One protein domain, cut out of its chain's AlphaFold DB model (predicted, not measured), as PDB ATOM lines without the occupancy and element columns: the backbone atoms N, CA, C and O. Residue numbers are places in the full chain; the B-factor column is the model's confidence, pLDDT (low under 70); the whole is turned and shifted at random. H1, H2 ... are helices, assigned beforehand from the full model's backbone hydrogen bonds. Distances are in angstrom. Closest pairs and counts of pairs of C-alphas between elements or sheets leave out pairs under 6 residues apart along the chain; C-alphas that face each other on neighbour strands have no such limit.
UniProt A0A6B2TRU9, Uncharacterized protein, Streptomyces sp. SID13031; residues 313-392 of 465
ATOM      1  N   PRO A 313     -10.294 -17.067  55.131       91.06
ATOM      2  CA  PRO A 313     -10.622 -16.350  53.900       91.06
ATOM      3  C   PRO A 313     -11.781 -16.990  53.132       91.06
ATOM      4  O   PRO A 313     -12.576 -16.287  52.512       91.06
ATOM      5  N   PHE A 314     -11.895 -18.320  53.183       92.12
ATOM      6  CA  PHE A 314     -12.935 -19.045  52.463       92.12
ATOM      7  C   PHE A 314     -14.308 -18.825  53.096       92.12
ATOM      8  O   PHE A 314     -15.271 -18.582  52.374       92.12
ATOM      9  N   HIS A 315     -14.413 -18.835  54.428       92.62
ATOM     10  CA  HIS A 315     -15.676 -18.513  55.090       92.62
ATOM     11  C   HIS A 315     -16.163 -17.090  54.768       92.62
ATOM     12  O   HIS A 315     -17.338 -16.908  54.449       92.62
ATOM     13  N   HIS A 316     -15.255 -16.108  54.761       90.44
ATOM     14  CA  HIS A 316     -15.565 -14.736  54.346       90.44
ATOM     15  C   HIS A 316     -16.055 -14.664  52.890       90.44
ATOM     16  O   HIS A 316     -17.051 -14.009  52.579       90.44
ATOM     17  N   ASP A 317     -15.398 -15.391  51.983       90.75
ATOM     18  CA  ASP A 317     -15.823 -15.470  50.587       90.75
ATOM     19  C   ASP A 317     -17.248 -16.028  50.443       90.75
ATOM     20  O   ASP A 317     -18.028 -15.524  49.634       90.75
ATOM     21  N   LEU A 318     -17.624 -17.027  51.243       92.69
ATOM     22  CA  LEU A 318     -18.985 -17.571  51.242       92.69
ATOM     23  C   LEU A 318     -20.026 -16.552  51.739       92.69
ATOM     24  O   LEU A 318     -21.121 -16.487  51.174       92.69
ATOM     25  N   HIS A 319     -19.692 -15.720  52.730       91.00
ATOM     26  CA  HIS A 319     -20.541 -14.595  53.143       91.00
ATOM     27  C   HIS A 319     -20.728 -13.586  52.004       91.00
ATOM     28  O   HIS A 319     -21.850 -13.160  51.721       91.00
ATOM     29  N   GLN A 320     -19.660 -13.269  51.268       88.69
ATOM     30  CA  GLN A 320     -19.750 -12.397  50.099       88.69
ATOM     31  C   GLN A 320     -20.629 -12.999  48.986       88.69
ATOM     32  O   GLN A 320     -21.412 -12.275  48.367       88.69
ATOM     33  N   VAL A 321     -20.569 -14.316  48.757       91.31
ATOM     34  CA  VAL A 321     -21.473 -15.017  47.823       91.31
ATOM     35  C   VAL A 321     -22.928 -14.903  48.282       91.31
ATOM     36  O   VAL A 321     -23.797 -14.565  47.474       91.31
ATOM     37  N   ARG A 322     -23.204 -15.132  49.574       90.62
ATOM     38  CA  ARG A 322     -24.548 -14.993  50.162       90.62
ATOM     39  C   ARG A 322     -25.108 -13.590  49.941       90.62
ATOM     40  O   ARG A 322     -26.238 -13.442  49.479       90.62
ATOM     41  N   ARG A 323     -24.287 -12.569  50.183       86.50
ATOM     42  CA  ARG A 323     -24.629 -11.159  49.975       86.50
ATOM     43  C   ARG A 323     -24.956 -10.861  48.508       86.50
ATOM     44  O   ARG A 323     -25.948 -10.200  48.216       86.50
ATOM     45  N   LEU A 324     -24.170 -11.383  47.562       86.62
ATOM     46  CA  LEU A 324     -24.443 -11.235  46.125       86.62
ATOM     47  C   LEU A 324     -25.754 -11.922  45.702       86.62
ATOM     48  O   LEU A 324     -26.481 -11.375  44.871       86.62
ATOM     49  N   LEU A 325     -26.085 -13.073  46.299       87.75
ATOM     50  CA  LEU A 325     -27.364 -13.754  46.081       87.75
ATOM     51  C   LEU A 325     -28.558 -12.965  46.613       87.75
ATOM     52  O   LEU A 325     -29.545 -12.814  45.897       87.75
ATOM     53  N   GLN A 326     -28.471 -12.445  47.839       84.00
ATOM     54  CA  GLN A 326     -29.526 -11.616  48.437       84.00
ATOM     55  C   GLN A 326     -29.807 -10.359  47.601       84.00
ATOM     56  O   GLN A 326     -30.943  -9.898  47.522       84.00
ATOM     57  N   ARG A 327     -28.787  -9.846  46.903       81.44
ATOM     58  CA  ARG A 327     -28.895  -8.726  45.952       81.44
ATOM     59  C   ARG A 327     -29.430  -9.126  44.570       81.44
ATOM     60  O   ARG A 327     -29.502  -8.288  43.678       81.44
ATOM     61  N   GLY A 328     -29.767 -10.398  44.355       86.38
ATOM     62  CA  GLY A 328     -30.266 -10.909  43.075       86.38
ATOM     63  C   GLY A 328     -29.200 -11.047  41.981       86.38
ATOM     64  O   GLY A 328     -29.540 -11.263  40.820       86.38
ATOM     65  N   SER A 329     -27.909 -10.948  42.317       88.88
ATOM     66  CA  SER A 329     -26.808 -11.045  41.354       88.88
ATOM     67  C   SER A 329     -26.260 -12.472  41.277       88.88
ATOM     68  O   SER A 329     -25.115 -12.748  41.641       88.88
ATOM     69  N   GLU A 330     -27.089 -13.408  40.802       91.56
ATOM     70  CA  GLU A 330     -26.712 -14.827  40.704       91.56
ATOM     71  C   GLU A 330     -25.422 -15.065  39.890       91.56
ATOM     72  O   GLU A 330     -24.556 -15.803  40.372       91.56
ATOM     73  N   PRO A 331     -25.205 -14.431  38.715       91.75
ATOM     74  CA  PRO A 331     -23.980 -14.644  37.944       91.75
ATOM     75  C   PRO A 331     -22.720 -14.204  38.697       91.75
ATOM     76  O   PRO A 331     -21.709 -14.905  38.667       91.75
ATOM     77  N   ALA A 332     -22.782 -13.072  39.407       90.25
ATOM     78  CA  ALA A 332     -21.660 -12.589  40.205       90.25
ATOM     79  C   ALA A 332     -21.413 -13.490  41.421       90.25
ATOM     80  O   ALA A 332     -20.263 -13.790  41.732       90.25
ATOM     81  N   ALA A 333     -22.480 -13.955  42.076       91.56
ATOM     82  CA  ALA A 333     -22.383 -14.883  43.196       91.56
ATOM     83  C   ALA A 333     -21.731 -16.210  42.771       91.56
ATOM     84  O   ALA A 333     -20.839 -16.707  43.456       91.56
ATOM     85  N   ARG A 334     -22.111 -16.749  41.603       91.94
ATOM     86  CA  ARG A 334     -21.511 -17.962  41.026       91.94
ATOM     87  C   ARG A 334     -20.030 -17.773  40.707       91.94
ATOM     88  O   ARG A 334     -19.220 -18.589  41.135       91.94
ATOM     89  N   ALA A 335     -19.675 -16.682  40.029       90.44
ATOM     90  CA  ALA A 335     -18.282 -16.365  39.719       90.44
ATOM     91  C   ALA A 335     -17.433 -16.192  40.993       90.44
ATOM     92  O   ALA A 335     -16.299 -16.664  41.058       90.44
ATOM     93  N   TRP A 336     -17.987 -15.559  42.035       91.62
ATOM     94  CA  TRP A 336     -17.295 -15.403  43.316       91.62
ATOM     95  C   TRP A 336     -17.113 -16.738  44.041       91.62
ATOM     96  O   TRP A 336     -16.045 -16.984  44.597       91.62
ATOM     97  N   LEU A 337     -18.119 -17.616  44.001       92.44
ATOM     98  CA  LEU A 337     -18.055 -18.953  44.593       92.44
ATOM     99  C   LEU A 337     -16.972 -19.812  43.929       92.44
ATOM    100  O   LEU A 337     -16.202 -20.474  44.620       92.44
ATOM    101  N   GLU A 338     -16.880 -19.779  42.599       89.69
ATOM    102  CA  GLU A 338     -15.827 -20.473  41.849       89.69
ATOM    103  C   GLU A 338     -14.437 -19.952  42.241       89.69
ATOM    104  O   GLU A 338     -13.574 -20.740  42.635       89.69
ATOM    105  N   ALA A 339     -14.257 -18.629  42.265       89.06
ATOM    106  CA  ALA A 339     -13.002 -18.005  42.681       89.06
ATOM    107  C   ALA A 339     -12.633 -18.313  44.149       89.06
ATOM    108  O   ALA A 339     -11.452 -18.432  44.482       89.06
ATOM    109  N   ALA A 340     -13.622 -18.464  45.036       90.94
ATOM    110  CA  ALA A 340     -13.408 -18.858  46.428       90.94
ATOM    111  C   ALA A 340     -12.829 -20.280  46.531       90.94
ATOM    112  O   ALA A 340     -11.873 -20.515  47.272       90.94
ATOM    113  N   PHE A 341     -13.361 -21.227  45.752       90.31
ATOM    114  CA  PHE A 341     -12.839 -22.597  45.703       90.31
ATOM    115  C   PHE A 341     -11.442 -22.681  45.077       90.31
ATOM    116  O   PHE A 341     -10.622 -23.477  45.537       90.31
ATOM    117  N   GLU A 342     -11.144 -21.849  44.078       87.50
ATOM    118  CA  GLU A 342      -9.786 -21.727  43.536       87.50
ATOM    119  C   GLU A 342      -8.797 -21.249  44.613       87.50
ATOM    120  O   GLU A 342      -7.723 -21.836  44.779       87.50
ATOM    121  N   ARG A 343      -9.180 -20.233  45.406       87.38
ATOM    122  CA  ARG A 343      -8.363 -19.686  46.507       87.38
ATOM    123  C   ARG A 343      -8.174 -20.638  47.683       87.38
ATOM    124  O   ARG A 343      -7.110 -20.610  48.296       87.38
ATOM    125  N   LEU A 344      -9.151 -21.502  47.975       87.62
ATOM    126  CA  LEU A 344      -9.025 -22.553  48.998       87.62
ATOM    127  C   LEU A 344      -7.862 -23.524  48.692       87.62
ATOM    128  O   LEU A 344      -7.399 -24.258  49.569       87.62
ATOM    129  N   GLY A 345      -7.342 -23.480  47.459       70.06
ATOM    130  CA  GLY A 345      -6.162 -24.193  47.010       70.06
ATOM    131  C   GLY A 345      -6.511 -25.613  46.594       70.06
ATOM    132  O   GLY A 345      -7.317 -26.287  47.230       70.06
ATOM    133  N   GLY A 346      -5.901 -26.078  45.501       61.00
ATOM    134  CA  GLY A 346      -5.915 -27.472  45.038       61.00
ATOM    135  C   GLY A 346      -7.256 -28.041  44.563       61.00
ATOM    136  O   GLY A 346      -7.327 -29.250  44.361       61.00
ATOM    137  N   CYS A 347      -8.277 -27.208  44.366       62.72
ATOM    138  CA  CYS A 347      -9.469 -27.591  43.619       62.72
ATOM    139  C   CYS A 347      -9.236 -27.269  42.137       62.72
ATOM    140  O   CYS A 347      -8.870 -26.135  41.826       62.72
ATOM    141  N   PRO A 348      -9.401 -28.232  41.216       60.22
ATOM    142  CA  PRO A 348      -9.409 -27.932  39.791       60.22
ATOM    143  C   PRO A 348     -10.497 -26.892  39.490       60.22
ATOM    144  O   PRO A 348     -11.577 -26.973  40.073       60.22
ATOM    145  N   ALA A 349     -10.269 -25.975  38.547       64.25
ATOM    146  CA  ALA A 349     -11.318 -25.113  37.987       64.25
ATOM    147  C   ALA A 349     -12.280 -25.942  37.104       64.25
ATOM    148  O   ALA A 349     -12.384 -25.753  35.895       64.25
ATOM    149  N   VAL A 350     -12.908 -26.962  37.692       66.00
ATOM    150  CA  VAL A 350     -13.715 -27.986  37.014       66.00
ATOM    151  C   VAL A 350     -15.099 -28.007  37.667       66.00
ATOM    152  O   VAL A 350     -15.580 -29.022  38.152       66.00
ATOM    153  N   GLY A 351     -15.744 -26.840  37.705       78.50
ATOM    154  CA  GLY A 351     -17.095 -26.672  38.239       78.50
ATOM    155  C   GLY A 351     -17.231 -26.885  39.755       78.50
ATOM    156  O   GLY A 351     -16.432 -27.540  40.423       78.50
ATOM    157  N   VAL A 352     -18.305 -26.331  40.317       83.06
ATOM    158  CA  VAL A 352     -18.527 -26.265  41.774       83.06
ATOM    159  C   VAL A 352     -18.610 -27.651  42.437       83.06
ATOM    160  O   VAL A 352     -18.081 -27.844  43.531       83.06
ATOM    161  N   THR A 353     -19.215 -28.648  41.778       86.50
ATOM    162  CA  THR A 353     -19.346 -30.014  42.322       86.50
ATOM    163  C   THR A 353     -17.996 -30.694  42.536       86.50
ATOM    164  O   THR A 353     -17.772 -31.304  43.582       86.50
ATOM    165  N   GLU A 354     -17.096 -30.609  41.553       85.50
ATOM    166  CA  GLU A 354     -15.792 -31.269  41.644       85.50
ATOM    167  C   GLU A 354     -14.878 -30.533  42.622       85.50
ATOM    168  O   GLU A 354     -14.181 -31.180  43.403       85.50
ATOM    169  N   SER A 355     -14.971 -29.201  42.683       88.62
ATOM    170  CA  SER A 355     -14.309 -28.401  43.717       88.62
ATOM    171  C   SER A 355     -14.734 -28.812  45.127       88.62
ATOM    172  O   SER A 355     -13.878 -29.013  45.986       88.62
ATOM    173  N   ILE A 356     -16.030 -29.034  45.374       87.94
ATOM    174  CA  ILE A 356     -16.523 -29.511  46.676       87.94
ATOM    175  C   ILE A 356     -15.975 -30.903  47.003       87.94
ATOM    176  O   ILE A 356     -15.479 -31.122  48.111       87.94
ATOM    177  N   ARG A 357     -16.027 -31.850  46.056       87.44
ATOM    178  CA  ARG A 357     -15.493 -33.210  46.265       87.44
ATOM    179  C   ARG A 357     -13.995 -33.184  46.550       87.44
ATOM    180  O   ARG A 357     -13.552 -33.827  47.502       87.44
ATOM    181  N   SER A 358     -13.245 -32.417  45.761       86.69
ATOM    182  CA  SER A 358     -11.802 -32.239  45.903       86.69
ATOM    183  C   SER A 358     -11.453 -31.624  47.260       86.69
ATOM    184  O   SER A 358     -10.738 -32.250  48.048       86.69
ATOM    185  N   ALA A 359     -12.048 -30.479  47.609       87.94
ATOM    186  CA  ALA A 359     -11.826 -29.803  48.886       87.94
ATOM    187  C   ALA A 359     -12.193 -30.685  50.089       87.94
ATOM    188  O   ALA A 359     -11.467 -30.702  51.081       87.94
ATOM    189  N   ARG A 360     -13.288 -31.453  50.006       87.31
ATOM    190  CA  ARG A 360     -13.685 -32.387  51.068       87.31
ATOM    191  C   ARG A 360     -12.717 -33.560  51.193       87.31
ATOM    192  O   ARG A 360     -12.380 -33.945  52.306       87.31
ATOM    193  N   SER A 361     -12.263 -34.132  50.074       84.50
ATOM    194  CA  SER A 361     -11.280 -35.226  50.077       84.50
ATOM    195  C   SER A 361      -9.931 -34.804  50.668       84.50
ATOM    196  O   SER A 361      -9.252 -35.614  51.292       84.50
ATOM    197  N   ALA A 362      -9.587 -33.522  50.522       85.94
ATOM    198  CA  ALA A 362      -8.409 -32.896  51.106       85.94
ATOM    199  C   ALA A 362      -8.638 -32.347  52.532       85.94
ATOM    200  O   ALA A 362      -7.755 -31.675  53.057       85.94
ATOM    201  N   ASP A 363      -9.810 -32.590  53.133       86.94
ATOM    202  CA  ASP A 363     -10.217 -32.104  54.463       86.94
ATOM    203  C   ASP A 363     -10.105 -30.573  54.649       86.94
ATOM    204  O   ASP A 363      -9.835 -30.056  55.730       86.94
ATOM    205  N   ARG A 364     -10.322 -29.814  53.566       89.31
ATOM    206  CA  ARG A 364     -10.276 -28.338  53.564       89.31
ATOM    207  C   ARG A 364     -11.611 -27.692  53.944       89.31
ATOM    208  O   ARG A 364     -11.650 -26.521  54.317       89.31
ATOM    209  N   ILE A 365     -12.716 -28.437  53.859       90.50
ATOM    210  CA  ILE A 365     -14.058 -27.952  54.213       90.50
ATOM    211  C   ILE A 365     -14.370 -28.286  55.677       90.50
ATOM    212  O   ILE A 365     -14.773 -29.411  56.004       90.50
ATOM    213  N   GLN A 366     -14.252 -27.267  56.526       92.31
ATOM    214  CA  GLN A 366     -14.625 -27.294  57.939       92.31
ATOM    215  C   GLN A 366     -16.154 -27.362  58.137       92.31
ATOM    216  O   GLN A 366     -16.900 -27.035  57.211       92.31
ATOM    217  N   PRO A 367     -16.655 -27.770  59.320       92.00
ATOM    218  CA  PRO A 367     -18.095 -27.889  59.573       92.00
ATOM    219  C   PRO A 367     -18.891 -26.610  59.272       92.00
ATOM    220  O   PRO A 367     -19.869 -26.670  58.532       92.00
ATOM    221  N   TRP A 368     -18.413 -25.447  59.724       92.31
ATOM    222  CA  TRP A 368     -19.072 -24.154  59.489       92.31
ATOM    223  C   TRP A 368     -19.098 -23.733  58.009       92.31
ATOM    224  O   TRP A 368     -20.015 -23.037  57.581       92.31
ATOM    225  N   HIS A 369     -18.142 -24.190  57.188       94.25
ATOM    226  CA  HIS A 369     -18.211 -23.999  55.735       94.25
ATOM    227  C   HIS A 369     -19.377 -24.772  55.126       94.25
ATOM    228  O   HIS A 369     -20.007 -24.286  54.193       94.25
ATOM    229  N   ARG A 370     -19.663 -25.979  55.631       92.00
ATOM    230  CA  ARG A 370     -20.758 -26.814  55.114       92.00
ATOM    231  C   ARG A 370     -22.100 -26.176  55.405       92.00
ATOM    232  O   ARG A 370     -22.939 -26.142  54.515       92.00
ATOM    233  N   ASP A 371     -22.275 -25.664  56.617       91.50
ATOM    234  CA  ASP A 371     -23.513 -24.999  57.016       91.50
ATOM    235  C   ASP A 371     -23.783 -23.787  56.120       91.50
ATOM    236  O   ASP A 371     -24.838 -23.715  55.494       91.50
ATOM    237  N   LEU A 372     -22.781 -22.928  55.913       91.75
ATOM    238  CA  LEU A 372     -22.932 -21.768  55.036       91.75
ATOM    239  C   LEU A 372     -23.100 -22.155  53.554       91.75
ATOM    240  O   LEU A 372     -23.888 -21.542  52.843       91.75
ATOM    241  N   LEU A 373     -22.426 -23.204  53.069       93.81
ATOM    242  CA  LEU A 373     -22.639 -23.723  51.710       93.81
ATOM    243  C   LEU A 373     -24.066 -24.255  51.507       93.81
ATOM    244  O   LEU A 373     -24.605 -24.118  50.409       93.81
ATOM    245  N   ARG A 374     -24.704 -24.830  52.536       91.56
ATOM    246  CA  ARG A 374     -26.113 -25.254  52.456       91.56
ATOM    247  C   ARG A 374     -27.053 -24.064  52.294       91.56
ATOM    248  O   ARG A 374     -28.006 -24.170  51.521       91.56
ATOM    249  N   ASP A 375     -26.759 -22.933  52.929       90.25
ATOM    250  CA  ASP A 375     -27.525 -21.694  52.738       90.25
ATOM    251  C   ASP A 375     -27.418 -21.170  51.293       90.25
ATOM    252  O   ASP A 375     -28.337 -20.534  50.779       90.25
ATOM    253  N   LEU A 376     -26.338 -21.519  50.584       93.12
ATOM    254  CA  LEU A 376     -26.114 -21.201  49.169       93.12
ATOM    255  C   LEU A 376     -26.728 -22.228  48.199       93.12
ATOM    256  O   LEU A 376     -26.385 -22.239  47.014       93.12
ATOM    257  N   ARG A 377     -27.667 -23.071  48.660       90.94
ATOM    258  CA  ARG A 377     -28.372 -24.091  47.858       90.94
ATOM    259  C   ARG A 377     -28.817 -23.636  46.457       90.94
ATOM    260  O   ARG A 377     -28.664 -24.447  45.547       90.94
ATOM    261  N   PRO A 378     -29.328 -22.407  46.225       91.06
ATOM    262  CA  PRO A 378     -29.712 -21.967  44.878       91.06
ATOM    263  C   PRO A 378     -28.575 -22.010  43.843       91.06
ATOM    264  O   PRO A 378     -28.834 -22.175  42.655       91.06
ATOM    265  N   LEU A 379     -27.315 -21.899  44.277       88.19
ATOM    266  CA  LEU A 379     -26.145 -21.934  43.395       88.19
ATOM    267  C   LEU A 379     -25.585 -23.338  43.170       88.19
ATOM    268  O   LEU A 379     -24.833 -23.544  42.209       88.19
ATOM    269  N   LEU A 380     -25.917 -24.278  44.055       89.38
ATOM    270  CA  LEU A 380     -25.321 -25.604  44.100       89.38
ATOM    271  C   LEU A 380     -26.180 -26.617  43.331       89.38
ATOM    272  O   LEU A 380     -27.368 -26.764  43.624       89.38
ATOM    273  N   PRO A 381     -25.604 -27.373  42.381       88.69
ATOM    274  CA  PRO A 381     -26.318 -28.486  41.768       88.69
ATOM    275  C   PRO A 381     -26.628 -29.576  42.817       88.69
ATOM    276  O   PRO A 381     -25.880 -29.716  43.790       88.69
ATOM    277  N   PRO A 382     -27.685 -30.391  42.633       88.38
ATOM    278  CA  PRO A 382     -28.072 -31.433  43.593       88.38
ATOM    279  C   PRO A 382     -26.919 -32.369  43.989       88.38
ATOM    280  O   PRO A 382     -26.717 -32.644  45.170       88.38
ATOM    281  N   ASP A 383     -26.096 -32.766  43.018       87.94
ATOM    282  CA  ASP A 383     -24.932 -33.635  43.224       87.94
ATOM    283  C   ASP A 383     -23.855 -33.010  44.128       87.94
ATOM    284  O   ASP A 383     -23.094 -33.727  44.783       87.94
ATOM    285  N   ALA A 384     -23.761 -31.675  44.162       87.25
ATOM    286  CA  ALA A 384     -22.849 -30.953  45.046       87.25
ATOM    287  C   ALA A 384     -23.345 -30.960  46.496       87.25
ATOM    288  O   ALA A 384     -22.539 -31.115  47.411       87.25
ATOM    289  N   LEU A 385     -24.660 -30.852  46.708       87.44
ATOM    290  CA  LEU A 385     -25.273 -30.962  48.036       87.44
ATOM    291  C   LEU A 385     -25.111 -32.379  48.594       87.44
ATOM    292  O   LEU A 385     -24.667 -32.550  49.725       87.44
ATOM    293  N   GLU A 386     -25.343 -33.403  47.770       87.88
ATOM    294  CA  GLU A 386     -25.090 -34.791  48.173       87.88
ATOM    295  C   GLU A 386     -23.602 -35.018  48.511       87.88
ATOM    296  O   GLU A 386     -23.252 -35.707  49.473       87.88
ATOM    297  N   ALA A 387     -22.699 -34.390  47.752       85.50
ATOM    298  CA  ALA A 387     -21.271 -34.399  48.050       85.50
ATOM    299  C   ALA A 387     -20.901 -33.613  49.323       85.50
ATOM    300  O   ALA A 387     -19.842 -33.877  49.885       85.50
ATOM    301  N   LEU A 388     -21.724 -32.698  49.832       86.12
ATOM    302  CA  LEU A 388     -21.486 -32.060  51.134       86.12
ATOM    303  C   LEU A 388     -21.901 -32.965  52.301       86.12
ATOM    304  O   LEU A 388     -21.215 -32.987  53.325       86.12
ATOM    305  N   ASP A 389     -22.982 -33.733  52.133       83.50
ATOM    306  CA  ASP A 389     -23.609 -34.508  53.212       83.50
ATOM    307  C   ASP A 389     -23.055 -35.928  53.379       83.50
ATOM    308  O   ASP A 389     -23.183 -36.529  54.448       83.50
ATOM    309  N   ARG A 390     -22.406 -36.486  52.351       80.25
ATOM    310  CA  ARG A 390     -21.757 -37.798  52.488       80.25
ATOM    311  C   ARG A 390     -20.663 -37.728  53.570       80.25
ATOM    312  O   ARG A 390     -19.787 -36.862  53.479       80.25
ATOM    313  N   PRO A 391     -20.649 -38.657  54.547       69.19
ATOM    314  CA  PRO A 391     -19.607 -38.697  55.565       69.19
ATOM    315  C   PRO A 391     -18.242 -38.801  54.883       69.19
ATOM    316  O   PRO A 391     -18.074 -39.573  53.932       69.19
ATOM    317  N   SER A 392     -17.271 -38.003  55.340       60.78
ATOM    318  CA  SER A 392     -15.881 -38.182  54.925       60.78
ATOM    319  C   SER A 392     -15.534 -39.633  55.220       60.78
ATOM    320  O   SER A 392     -15.621 -40.051  56.372       60.78
TER     321      SER A 392
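What this domain is: This is residues 313 to 392 of the 465 residues of an uncharacterized protein of Streptomyces sp. SID13031 (UniProt A0A6B2TRU9). Five helices make a compact ring: the hairpin of H1 and H2, then H3, H5 beside H3, and H4, which comes back to H1 and closes the ring loosely at H5. The printed part has 80 residues with five named helices, H1 to H5, and no named strand: all helix. It is compact, with a radius of gyration of the C-alphas of 11.3 A and spans of 33 by 21 by 21 A.

How they stand to each other: H1, residues 313 to 326, and H2, residues 330 to 343, form a hairpin and touch at 6 degrees, a shallow tilt, opposite ways; their closest C-alphas, Val 321 and Ala 333, are 4.7 A apart. H2 touches H3, residues 351 to 361, with residues 337 to 341 alone; the closest C-alphas, Phe 341 and Ser 355, are 6.3 A apart. H3 touches H5, residues 382 to 389, closest at C-alphas Thr 353 and Ala 384, 4.5 A. H4, residues 367 to 375, touches H1, closest at C-alphas His 369 and His 315, 6.1 A. In the five helices every O i to N i+4 pair is within hydrogen-bond range.

Where its parts are: H1 runs 20.2 A from C-alpha 313 at (-10.622, -16.350, 53.900), and H2 19.8 A. H5 ends at C-alpha 389, (-23.609, -34.508, 53.212).

The domain as a whole: The printed part has no cut and no long link; pLDDT is under 70 at residues 346 to 350 and 391 to 392.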